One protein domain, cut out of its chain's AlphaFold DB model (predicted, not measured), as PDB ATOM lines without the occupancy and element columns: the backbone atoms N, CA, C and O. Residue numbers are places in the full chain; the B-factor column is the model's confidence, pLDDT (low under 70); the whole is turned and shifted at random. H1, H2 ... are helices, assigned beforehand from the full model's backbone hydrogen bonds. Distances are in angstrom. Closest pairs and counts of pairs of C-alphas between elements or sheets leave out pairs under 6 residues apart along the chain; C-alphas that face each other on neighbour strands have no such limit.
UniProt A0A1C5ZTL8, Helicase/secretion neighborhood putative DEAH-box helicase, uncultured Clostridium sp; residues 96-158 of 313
ATOM      1  N   LYS A  96     -53.612  28.655   0.652       83.31
ATOM      2  CA  LYS A  96     -54.067  28.277   2.003       83.31
ATOM      3  C   LYS A  96     -54.398  26.783   2.121       83.31
ATOM      4  O   LYS A  96     -54.205  26.202   3.182       83.31
ATOM      5  N   SER A  97     -54.881  26.156   1.045       84.56
ATOM      6  CA  SER A  97     -55.118  24.708   0.991       84.56
ATOM      7  C   SER A  97     -53.822  23.907   1.129       84.56
ATOM      8  O   SER A  97     -53.762  23.011   1.960       84.56
ATOM      9  N   SER A  98     -52.776  24.281   0.388       86.06
ATOM     10  CA  SER A  98     -51.460  23.638   0.457       86.06
ATOM     11  C   SER A  98     -50.812  23.805   1.832       86.06
ATOM     12  O   SER A  98     -50.188  22.873   2.327       86.06
ATOM     13  N   SER A  99     -51.004  24.957   2.484       88.38
ATOM     14  CA  SER A  99     -50.486  25.178   3.840       88.38
ATOM     15  C   SER A  99     -51.184  24.322   4.890       88.38
ATOM     16  O   SER A  99     -50.529  23.794   5.785       88.38
ATOM     17  N   ARG A 100     -52.498  24.116   4.749       89.94
ATOM     18  CA  ARG A 100     -53.261  23.200   5.609       89.94
ATOM     19  C   ARG A 100     -52.868  21.743   5.391       89.94
ATOM     20  O   ARG A 100     -52.712  21.020   6.364       89.94
ATOM     21  N   GLU A 101     -52.680  21.325   4.144       91.06
ATOM     22  CA  GLU A 101     -52.221  19.972   3.813       91.06
ATOM     23  C   GLU A 101     -50.842  19.691   4.423       91.06
ATOM     24  O   GLU A 101     -50.662  18.691   5.115       91.06
ATOM     25  N   LEU A 102     -49.902  20.632   4.275       90.69
ATOM     26  CA  LEU A 102     -48.587  20.530   4.902       90.69
ATOM     27  C   LEU A 102     -48.688  20.462   6.434       90.69
ATOM     28  O   LEU A 102     -48.022  19.633   7.050       90.69
ATOM     29  N   ALA A 103     -49.527  21.300   7.050       92.69
ATOM     30  CA  ALA A 103     -49.746  21.295   8.495       92.69
ATOM     31  C   ALA A 103     -50.281  19.943   8.999       92.69
ATOM     32  O   ALA A 103     -49.803  19.443  10.016       92.69
ATOM     33  N   LEU A 104     -51.216  19.324   8.267       92.19
ATOM     34  CA  LEU A 104     -51.747  17.993   8.582       92.19
ATOM     35  C   LEU A 104     -50.649  16.928   8.522       92.19
ATOM     36  O   LEU A 104     -50.448  16.207   9.499       92.19
ATOM     37  N   THR A 105     -49.870  16.892   7.438       92.44
ATOM     38  CA  THR A 105     -48.746  15.953   7.305       92.44
ATOM     39  C   THR A 105     -47.714  16.136   8.420       92.44
ATOM     40  O   THR A 105     -47.176  15.158   8.938       92.44
ATOM     41  N   PHE A 106     -47.419  17.376   8.816       93.56
ATOM     42  CA  PHE A 106     -46.494  17.636   9.919       93.56
ATOM     43  C   PHE A 106     -47.072  17.204  11.272       93.56
ATOM     44  O   PHE A 106     -46.355  16.599  12.069       93.56
ATOM     45  N   ARG A 107     -48.360  17.453  11.523       92.94
ATOM     46  CA  ARG A 107     -49.039  17.019  12.750       92.94
ATOM     47  C   ARG A 107     -49.009  15.501  12.894       92.94
ATOM     48  O   ARG A 107     -48.641  15.012  13.954       92.94
ATOM     49  N   GLU A 108     -49.324  14.767  11.830       90.50
ATOM     50  CA  GLU A 108     -49.325  13.300  11.842       90.50
ATOM     51  C   GLU A 108     -47.939  12.702  12.112       90.50
ATOM     52  O   GLU A 108     -47.829  11.702  12.821       90.50
ATOM     53  N   ASN A 109     -46.888  13.317  11.559       91.00
ATOM     54  CA  ASN A 109     -45.531  12.776  11.615       91.00
ATOM     55  C   ASN A 109     -44.729  13.217  12.846       91.00
ATOM     56  O   ASN A 109     -43.850  12.471  13.284       91.00
ATOM     57  N   TYR A 110     -44.992  14.412  13.384       92.69
ATOM     58  CA  TYR A 110     -44.138  15.033  14.402       92.69
ATOM     59  C   TYR A 110     -44.839  15.345  15.727       92.69
ATOM     60  O   TYR A 110     -44.141  15.641  16.696       92.69
ATOM     61  N   LEU A 111     -46.171  15.254  15.808       92.19
ATOM     62  CA  LEU A 111     -46.921  15.449  17.050       92.19
ATOM     63  C   LEU A 111     -47.662  14.174  17.464       92.19
ATOM     64  O   LEU A 111     -48.001  13.328  16.640       92.19
ATOM     65  N   ILE A 112     -47.907  14.048  18.768       90.62
ATOM     66  CA  ILE A 112     -48.709  12.963  19.339       90.62
ATOM     67  C   ILE A 112     -50.131  13.486  19.518       90.62
ATOM     68  O   ILE A 112     -50.346  14.440  20.273       90.62
ATOM     69  N   ASP A 113     -51.098  12.854  18.859       90.00
ATOM     70  CA  ASP A 113     -52.511  13.157  19.069       90.00
ATOM     71  C   ASP A 113     -53.029  12.402  20.297       90.00
ATOM     72  O   ASP A 113     -53.242  11.192  20.268       90.00
ATOM     73  N   ARG A 114     -53.245  13.131  21.396       88.81
ATOM     74  CA  ARG A 114     -53.721  12.559  22.667       88.81
ATOM     75  C   ARG A 114     -55.153  12.023  22.597       88.81
ATOM     76  O   ARG A 114     -55.538  11.263  23.482       88.81
ATOM     77  N   ASN A 115     -55.924  12.416  21.584       90.12
ATOM     78  CA  ASN A 115     -57.302  11.967  21.386       90.12
ATOM     79  C   ASN A 115     -57.396  10.769  20.430       90.12
ATOM     80  O   ASN A 115     -58.469  10.178  20.310       90.12
ATOM     81  N   ALA A 116     -56.301  10.415  19.749       88.75
ATOM     82  CA  ALA A 116     -56.256   9.253  18.873       88.75
ATOM     83  C   ALA A 116     -56.264   7.943  19.675       88.75
ATOM     84  O   ALA A 116     -55.978   7.919  20.875       88.75
ATOM     85  N   ASP A 117     -56.567   6.838  19.001       92.19
ATOM     86  CA  ASP A 117     -56.496   5.505  19.586       92.19
ATOM     87  C   ASP A 117     -55.061   5.144  20.030       92.19
ATOM     88  O   ASP A 117     -54.064   5.708  19.568       92.19
ATOM     89  N   ILE A 118     -54.953   4.181  20.950       91.12
ATOM     90  CA  ILE A 118     -53.678   3.785  21.571       91.12
ATOM     91  C   ILE A 118     -52.661   3.302  20.523       91.12
ATOM     92  O   ILE A 118     -51.457   3.527  20.682       91.12
ATOM     93  N   GLU A 119     -53.112   2.651  19.448       91.56
ATOM     94  CA  GLU A 119     -52.234   2.150  18.390       91.56
ATOM     95  C   GLU A 119     -51.640   3.305  17.578       91.56
ATOM     96  O   GLU A 119     -50.418   3.362  17.385       91.56
ATOM     97  N   THR A 120     -52.467   4.280  17.194       89.81
ATOM     98  CA  THR A 120     -52.019   5.505  16.522       89.81
ATOM     99  C   THR A 120     -51.025   6.283  17.380       89.81
ATOM    100  O   THR A 120     -49.952   6.642  16.883       89.81
ATOM    101  N   GLN A 121     -51.311   6.475  18.671       90.75
ATOM    102  CA  GLN A 121     -50.386   7.145  19.592       90.75
ATOM    103  C   GLN A 121     -49.044   6.411  19.676       90.75
ATOM    104  O   GLN A 121     -47.982   7.029  19.577       90.75
ATOM    105  N   ARG A 122     -49.069   5.078  19.798       91.56
ATOM    106  CA  ARG A 122     -47.851   4.258  19.847       91.56
ATOM    107  C   ARG A 122     -47.038   4.370  18.558       91.56
ATOM    108  O   ARG A 122     -45.815   4.496  18.620       91.56
ATOM    109  N   ARG A 123     -47.698   4.365  17.396       90.88
ATOM    110  CA  ARG A 123     -47.051   4.562  16.091       90.88
ATOM    111  C   ARG A 123     -46.377   5.932  16.004       90.88
ATOM    112  O   ARG A 123     -45.224   6.003  15.585       90.88
ATOM    113  N   GLN A 124     -47.059   6.993  16.432       92.12
ATOM    114  CA  GLN A 124     -46.509   8.353  16.450       92.12
ATOM    115  C   GLN A 124     -45.301   8.467  17.386       92.12
ATOM    116  O   GLN A 124     -44.260   8.977  16.975       92.12
ATOM    117  N   ILE A 125     -45.397   7.928  18.606       92.38
ATOM    118  CA  ILE A 125     -44.290   7.907  19.574       92.38
ATOM    119  C   ILE A 125     -43.068   7.204  18.977       92.38
ATOM    120  O   ILE A 125     -41.973   7.768  18.996       92.38
ATOM    121  N   ASN A 126     -43.255   6.013  18.402       92.50
ATOM    122  CA  ASN A 126     -42.167   5.251  17.789       92.50
ATOM    123  C   ASN A 126     -41.530   6.009  16.615       92.50
ATOM    124  O   ASN A 126     -40.305   6.047  16.506       92.50
ATOM    125  N   ASN A 127     -42.339   6.646  15.762       92.50
ATOM    126  CA  ASN A 127     -41.842   7.454  14.648       92.50
ATOM    127  C   ASN A 127     -41.009   8.646  15.143       92.50
ATOM    128  O   ASN A 127     -39.880   8.848  14.697       92.50
ATOM    129  N   ILE A 128     -41.524   9.403  16.115       92.56
ATOM    130  CA  ILE A 128     -40.839  10.570  16.687       92.56
ATOM    131  C   ILE A 128     -39.530  10.150  17.367       92.56
ATOM    132  O   ILE A 128     -38.498  10.791  17.156       92.56
ATOM    133  N   GLN A 129     -39.542   9.071  18.153       92.88
ATOM    134  CA  GLN A 129     -38.334   8.536  18.791       92.88
ATOM    135  C   GLN A 129     -37.307   8.067  17.753       92.88
ATOM    136  O   GLN A 129     -36.124   8.383  17.884       92.88
ATOM    137  N   GLY A 130     -37.760   7.387  16.695       92.88
ATOM    138  CA  GLY A 130     -36.915   6.969  15.579       92.88
ATOM    139  C   GLY A 130     -36.279   8.151  14.846       92.88
ATOM    140  O   GLY A 130     -35.090   8.124  14.555       92.88
ATOM    141  N   LEU A 131     -37.028   9.227  14.605       92.25
ATOM    142  CA  LEU A 131     -36.501  10.441  13.975       92.25
ATOM    143  C   LEU A 131     -35.494  11.173  14.869       92.25
ATOM    144  O   LEU A 131     -34.482  11.669  14.367       92.25
ATOM    145  N   LYS A 132     -35.749  11.244  16.180       91.81
ATOM    146  CA  LYS A 132     -34.834  11.872  17.145       91.81
ATOM    147  C   LYS A 132     -33.516  11.102  17.264       91.81
ATOM    148  O   LYS A 132     -32.467  11.737  17.272       91.81
ATOM    149  N   SER A 133     -33.545   9.766  17.280       91.38
ATOM    150  CA  SER A 133     -32.328   8.948  17.424       91.38
ATOM    151  C   SER A 133     -31.342   9.111  16.260       91.38
ATOM    152  O   SER A 133     -30.132   9.021  16.459       91.38
ATOM    153  N   ILE A 134     -31.844   9.424  15.063       89.38
ATOM    154  CA  ILE A 134     -31.032   9.673  13.861       89.38
ATOM    155  C   ILE A 134     -30.885  11.165  13.517       89.38
ATOM    156  O   ILE A 134     -30.428  11.495  12.426       89.38
ATOM    157  N   ASN A 135     -31.271  12.077  14.418       91.19
ATOM    158  CA  ASN A 135     -31.236  13.537  14.223       91.19
ATOM    159  C   ASN A 135     -32.029  14.036  12.992       91.19
ATOM    160  O   ASN A 135     -31.717  15.076  12.412       91.19
ATOM    161  N   LYS A 136     -33.075  13.312  12.572       90.69
ATOM    162  CA  LYS A 136     -33.966  13.707  11.464       90.69
ATOM    163  C   LYS A 136     -35.252  14.406  11.922       90.69
ATOM    164  O   LYS A 136     -36.062  14.783  11.075       90.69
ATOM    165  N   TYR A 137     -35.420  14.623  13.225       92.38
ATOM    166  CA  TYR A 137     -36.473  15.485  13.764       92.38
ATOM    167  C   TYR A 137     -36.165  16.968  13.450       92.38
ATOM    168  O   TYR A 137     -35.015  17.366  13.643       92.38
ATOM    169  N   PRO A 138     -37.120  17.778  12.948       93.81
ATOM    170  CA  PRO A 138     -36.833  19.155  12.544       93.81
ATOM    171  C   PRO A 138     -36.407  20.040  13.723       93.81
ATOM    172  O   PRO A 138     -36.969  19.948  14.816       93.81
ATOM    173  N   ALA A 139     -35.421  20.908  13.497       92.94
ATOM    174  CA  ALA A 139     -34.794  21.707  14.551       92.94
ATOM    175  C   ALA A 139     -35.479  23.075  14.732       92.94
ATOM    176  O   ALA A 139     -34.938  24.119  14.360       92.94
ATOM    177  N   ARG A 140     -36.685  23.058  15.309       93.75
ATOM    178  CA  ARG A 140     -37.389  24.264  15.782       93.75
ATOM    179  C   ARG A 140     -37.106  24.534  17.251       93.75
ATOM    180  O   ARG A 140     -36.829  23.607  18.011       93.75
ATOM    181  N   PHE A 141     -37.171  25.801  17.638       89.25
ATOM    182  CA  PHE A 141     -36.822  26.218  18.988       89.25
ATOM    183  C   PHE A 141     -37.908  25.879  20.017       89.25
ATOM    184  O   PHE A 141     -39.085  26.158  19.810       89.25
ATOM    185  N   GLY A 142     -37.483  25.354  21.170       87.25
ATOM    186  CA  GLY A 142     -38.350  25.086  22.318       87.25
ATOM    187  C   GLY A 142     -39.143  23.779  22.225       87.25
ATOM    188  O   GLY A 142     -39.217  23.133  21.182       87.25
ATOM    189  N   GLU A 143     -39.762  23.387  23.343       84.75
ATOM    190  CA  GLU A 143     -40.566  22.155  23.433       84.75
ATOM    191  C   GLU A 143     -41.774  22.171  22.484       84.75
ATOM    192  O   GLU A 143     -42.156  21.132  21.945       84.75
ATOM    193  N   ASN A 144     -42.323  23.365  22.227       88.38
ATOM    194  CA  ASN A 144     -43.488  23.585  21.370       88.38
ATOM    195  C   ASN A 144     -43.138  24.062  19.954       88.38
ATOM    196  O   ASN A 144     -44.052  24.296  19.171       88.38
ATOM    197  N   GLY A 145     -41.858  24.159  19.571       91.12
ATOM    198  CA  GLY A 145     -41.470  24.806  18.308       91.12
ATOM    199  C   GLY A 145     -42.120  24.205  17.054       91.12
ATOM    200  O   GLY A 145     -42.467  24.920  16.118       91.12
ATOM    201  N   ILE A 146     -42.339  22.885  17.035       93.75
ATOM    202  CA  ILE A 146     -43.055  22.214  15.935       93.75
ATOM    203  C   ILE A 146     -44.561  22.478  15.986       93.75
ATOM    204  O   ILE A 146     -45.175  22.665  14.937       93.75
ATOM    205  N   SER A 147     -45.153  22.518  17.179       94.06
ATOM    206  CA  SER A 147     -46.562  22.878  17.359       94.06
ATOM    207  C   SER A 147     -46.818  24.305  16.875       94.06
ATOM    208  O   SER A 147     -47.703  24.510  16.047       94.06
ATOM    209  N   ASP A 148     -45.975  25.255  17.281       94.25
ATOM    210  CA  ASP A 148     -46.052  26.663  16.874       94.25
ATOM    211  C   ASP A 148     -45.901  26.811  15.352       94.25
ATOM    212  O   ASP A 148     -46.641  27.554  14.702       94.25
ATOM    213  N   PHE A 149     -44.977  26.053  14.749       95.12
ATOM    214  CA  PHE A 149     -44.818  25.992  13.296       95.12
ATOM    215  C   PHE A 149     -46.090  25.490  12.596       95.12
ATOM    216  O   PHE A 149     -46.535  26.103  11.625       95.12
ATOM    217  N   ILE A 150     -46.705  24.412  13.091       94.31
ATOM    218  CA  ILE A 150     -47.941  23.850  12.525       94.31
ATOM    219  C   ILE A 150     -49.098  24.850  12.641       94.31
ATOM    220  O   ILE A 150     -49.807  25.076  11.659       94.31
ATOM    221  N   GLU A 151     -49.268  25.499  13.793       94.06
ATOM    222  CA  GLU A 151     -50.298  26.528  13.978       94.06
ATOM    223  C   GLU A 151     -50.109  27.719  13.029       94.06
ATOM    224  O   GLU A 151     -51.078  28.253  12.475       94.06
ATOM    225  N   ASN A 152     -48.860  28.133  12.808       93.81
ATOM    226  CA  ASN A 152     -48.530  29.182  11.850       93.81
ATOM    227  C   ASN A 152     -48.860  28.752  10.414       93.81
ATOM    228  O   ASN A 152     -49.492  29.521   9.684       93.81
ATOM    229  N   LEU A 153     -48.541  27.514  10.025       92.44
ATOM    230  CA  LEU A 153     -48.907  26.972   8.711       92.44
ATOM    231  C   LEU A 153     -50.426  26.976   8.477       92.44
ATOM    232  O   LEU A 153     -50.878  27.371   7.399       92.44
ATOM    233  N   GLU A 154     -51.233  26.610   9.476       92.38
ATOM    234  CA  GLU A 154     -52.705  26.631   9.377       92.38
ATOM    235  C   GLU A 154     -53.265  28.044   9.166       92.38
ATOM    236  O   GLU A 154     -54.263  28.239   8.450       92.38
ATOM    237  N   LYS A 155     -52.586  29.041   9.743       91.44
ATOM    238  CA  LYS A 155     -52.855  30.475   9.564       91.44
ATOM    239  C   LYS A 155     -52.220  31.043   8.285       91.44
ATOM    240  O   LYS A 155     -52.447  32.209   7.972       91.44
ATOM    241  N   ASN A 156     -51.505  30.222   7.508       89.94
ATOM    242  CA  ASN A 156     -50.734  30.600   6.320       89.94
ATOM    243  C   ASN A 156     -49.625  31.636   6.605       89.94
ATOM    244  O   ASN A 156     -49.347  32.507   5.780       89.94
ATOM    245  N   ILE A 157     -49.012  31.544   7.782       91.19
ATOM    246  CA  ILE A 157     -47.904  32.381   8.239       91.19
ATOM    247  C   ILE A 157     -46.609  31.575   8.088       91.19
ATOM    248  O   ILE A 157     -46.477  30.496   8.654       91.19
ATOM    249  N   HIS A 158     -45.642  32.118   7.344       90.62
ATOM    250  CA  HIS A 158     -44.348  31.479   7.047       90.62
ATOM    251  C   HIS A 158     -43.197  32.314   7.613       90.62
ATOM    252  O   HIS A 158     -42.306  32.742   6.881       90.62
TER     253      HIS A 158
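AT A GLANCE: This is residues 96 to 158 of the 313 residues of the protein "Helicase/secretion neighborhood putative DEAH-box helicase" of uncultured Clostridium sp (UniProt A0A1C5ZTL8). Two helices, H1 and H3, lie side by side and run opposite ways, and the longest helix, H2, stands crosswise at the far end of H1, whose residues 108 to 110 meet residues 124 to 128 in the middle part of H2, like the stem and bar of a T. The link from H2 to H3 leads back from the end of H2 to the pair, while residues 114 to 119 stick out at the other end of H2. The printed part has 63 residues with three named helices, in the order H1, H2, H3, and no named strand; the class is all helix. The whole is compact, with a radius of gyration of the C-alphas of 12.1 A, and spans 30 by 26 by 17 A.

IN THESE COORDINATES: H1, residues 96 to 110, begins at C-alpha 96 at (-54.067, 28.277, 2.003) and is 20.7 A long from first to last C-alpha. H2, residues 118 to 133, is 22.4 A long and begins at C-alpha 118 at (-53.678, 3.785, 21.571). H3, residues 145 to 154, is 14.5 A long and ends at C-alpha 154 at (-52.705, 26.631, 9.377).

HOW THE PARTS SIT: H1 touches H2 with residues 108 to 110 alone, and H2 touches H1 with residues 124 to 128 alone. Their closest C-alphas, those of Tyr 110 and Ile 128, are 6.0 A apart. Their lines are about perpendicular, at 86 degrees. H1 also touches H3, and their closest C-alphas, those of Ala 103 and Ile 150, are 5.1 A apart. These two run opposite ways at a shallow tilt of 27 degrees. H2 and H3 are apart. In H1, H2 and H3 every O i to N i+4 pair is within hydrogen-bond range.

THE WHOLE: The two C-alphas farthest apart, those of Lys 96 and Ser 133, are 32.9 A from each other. The printed part has no cut. The link from H1 to H2, 7 residues, is short, and the link from H2 to H3, 11 residues, is long. The mean pLDDT of the printed part is 91.2, and no printed residue is under 70.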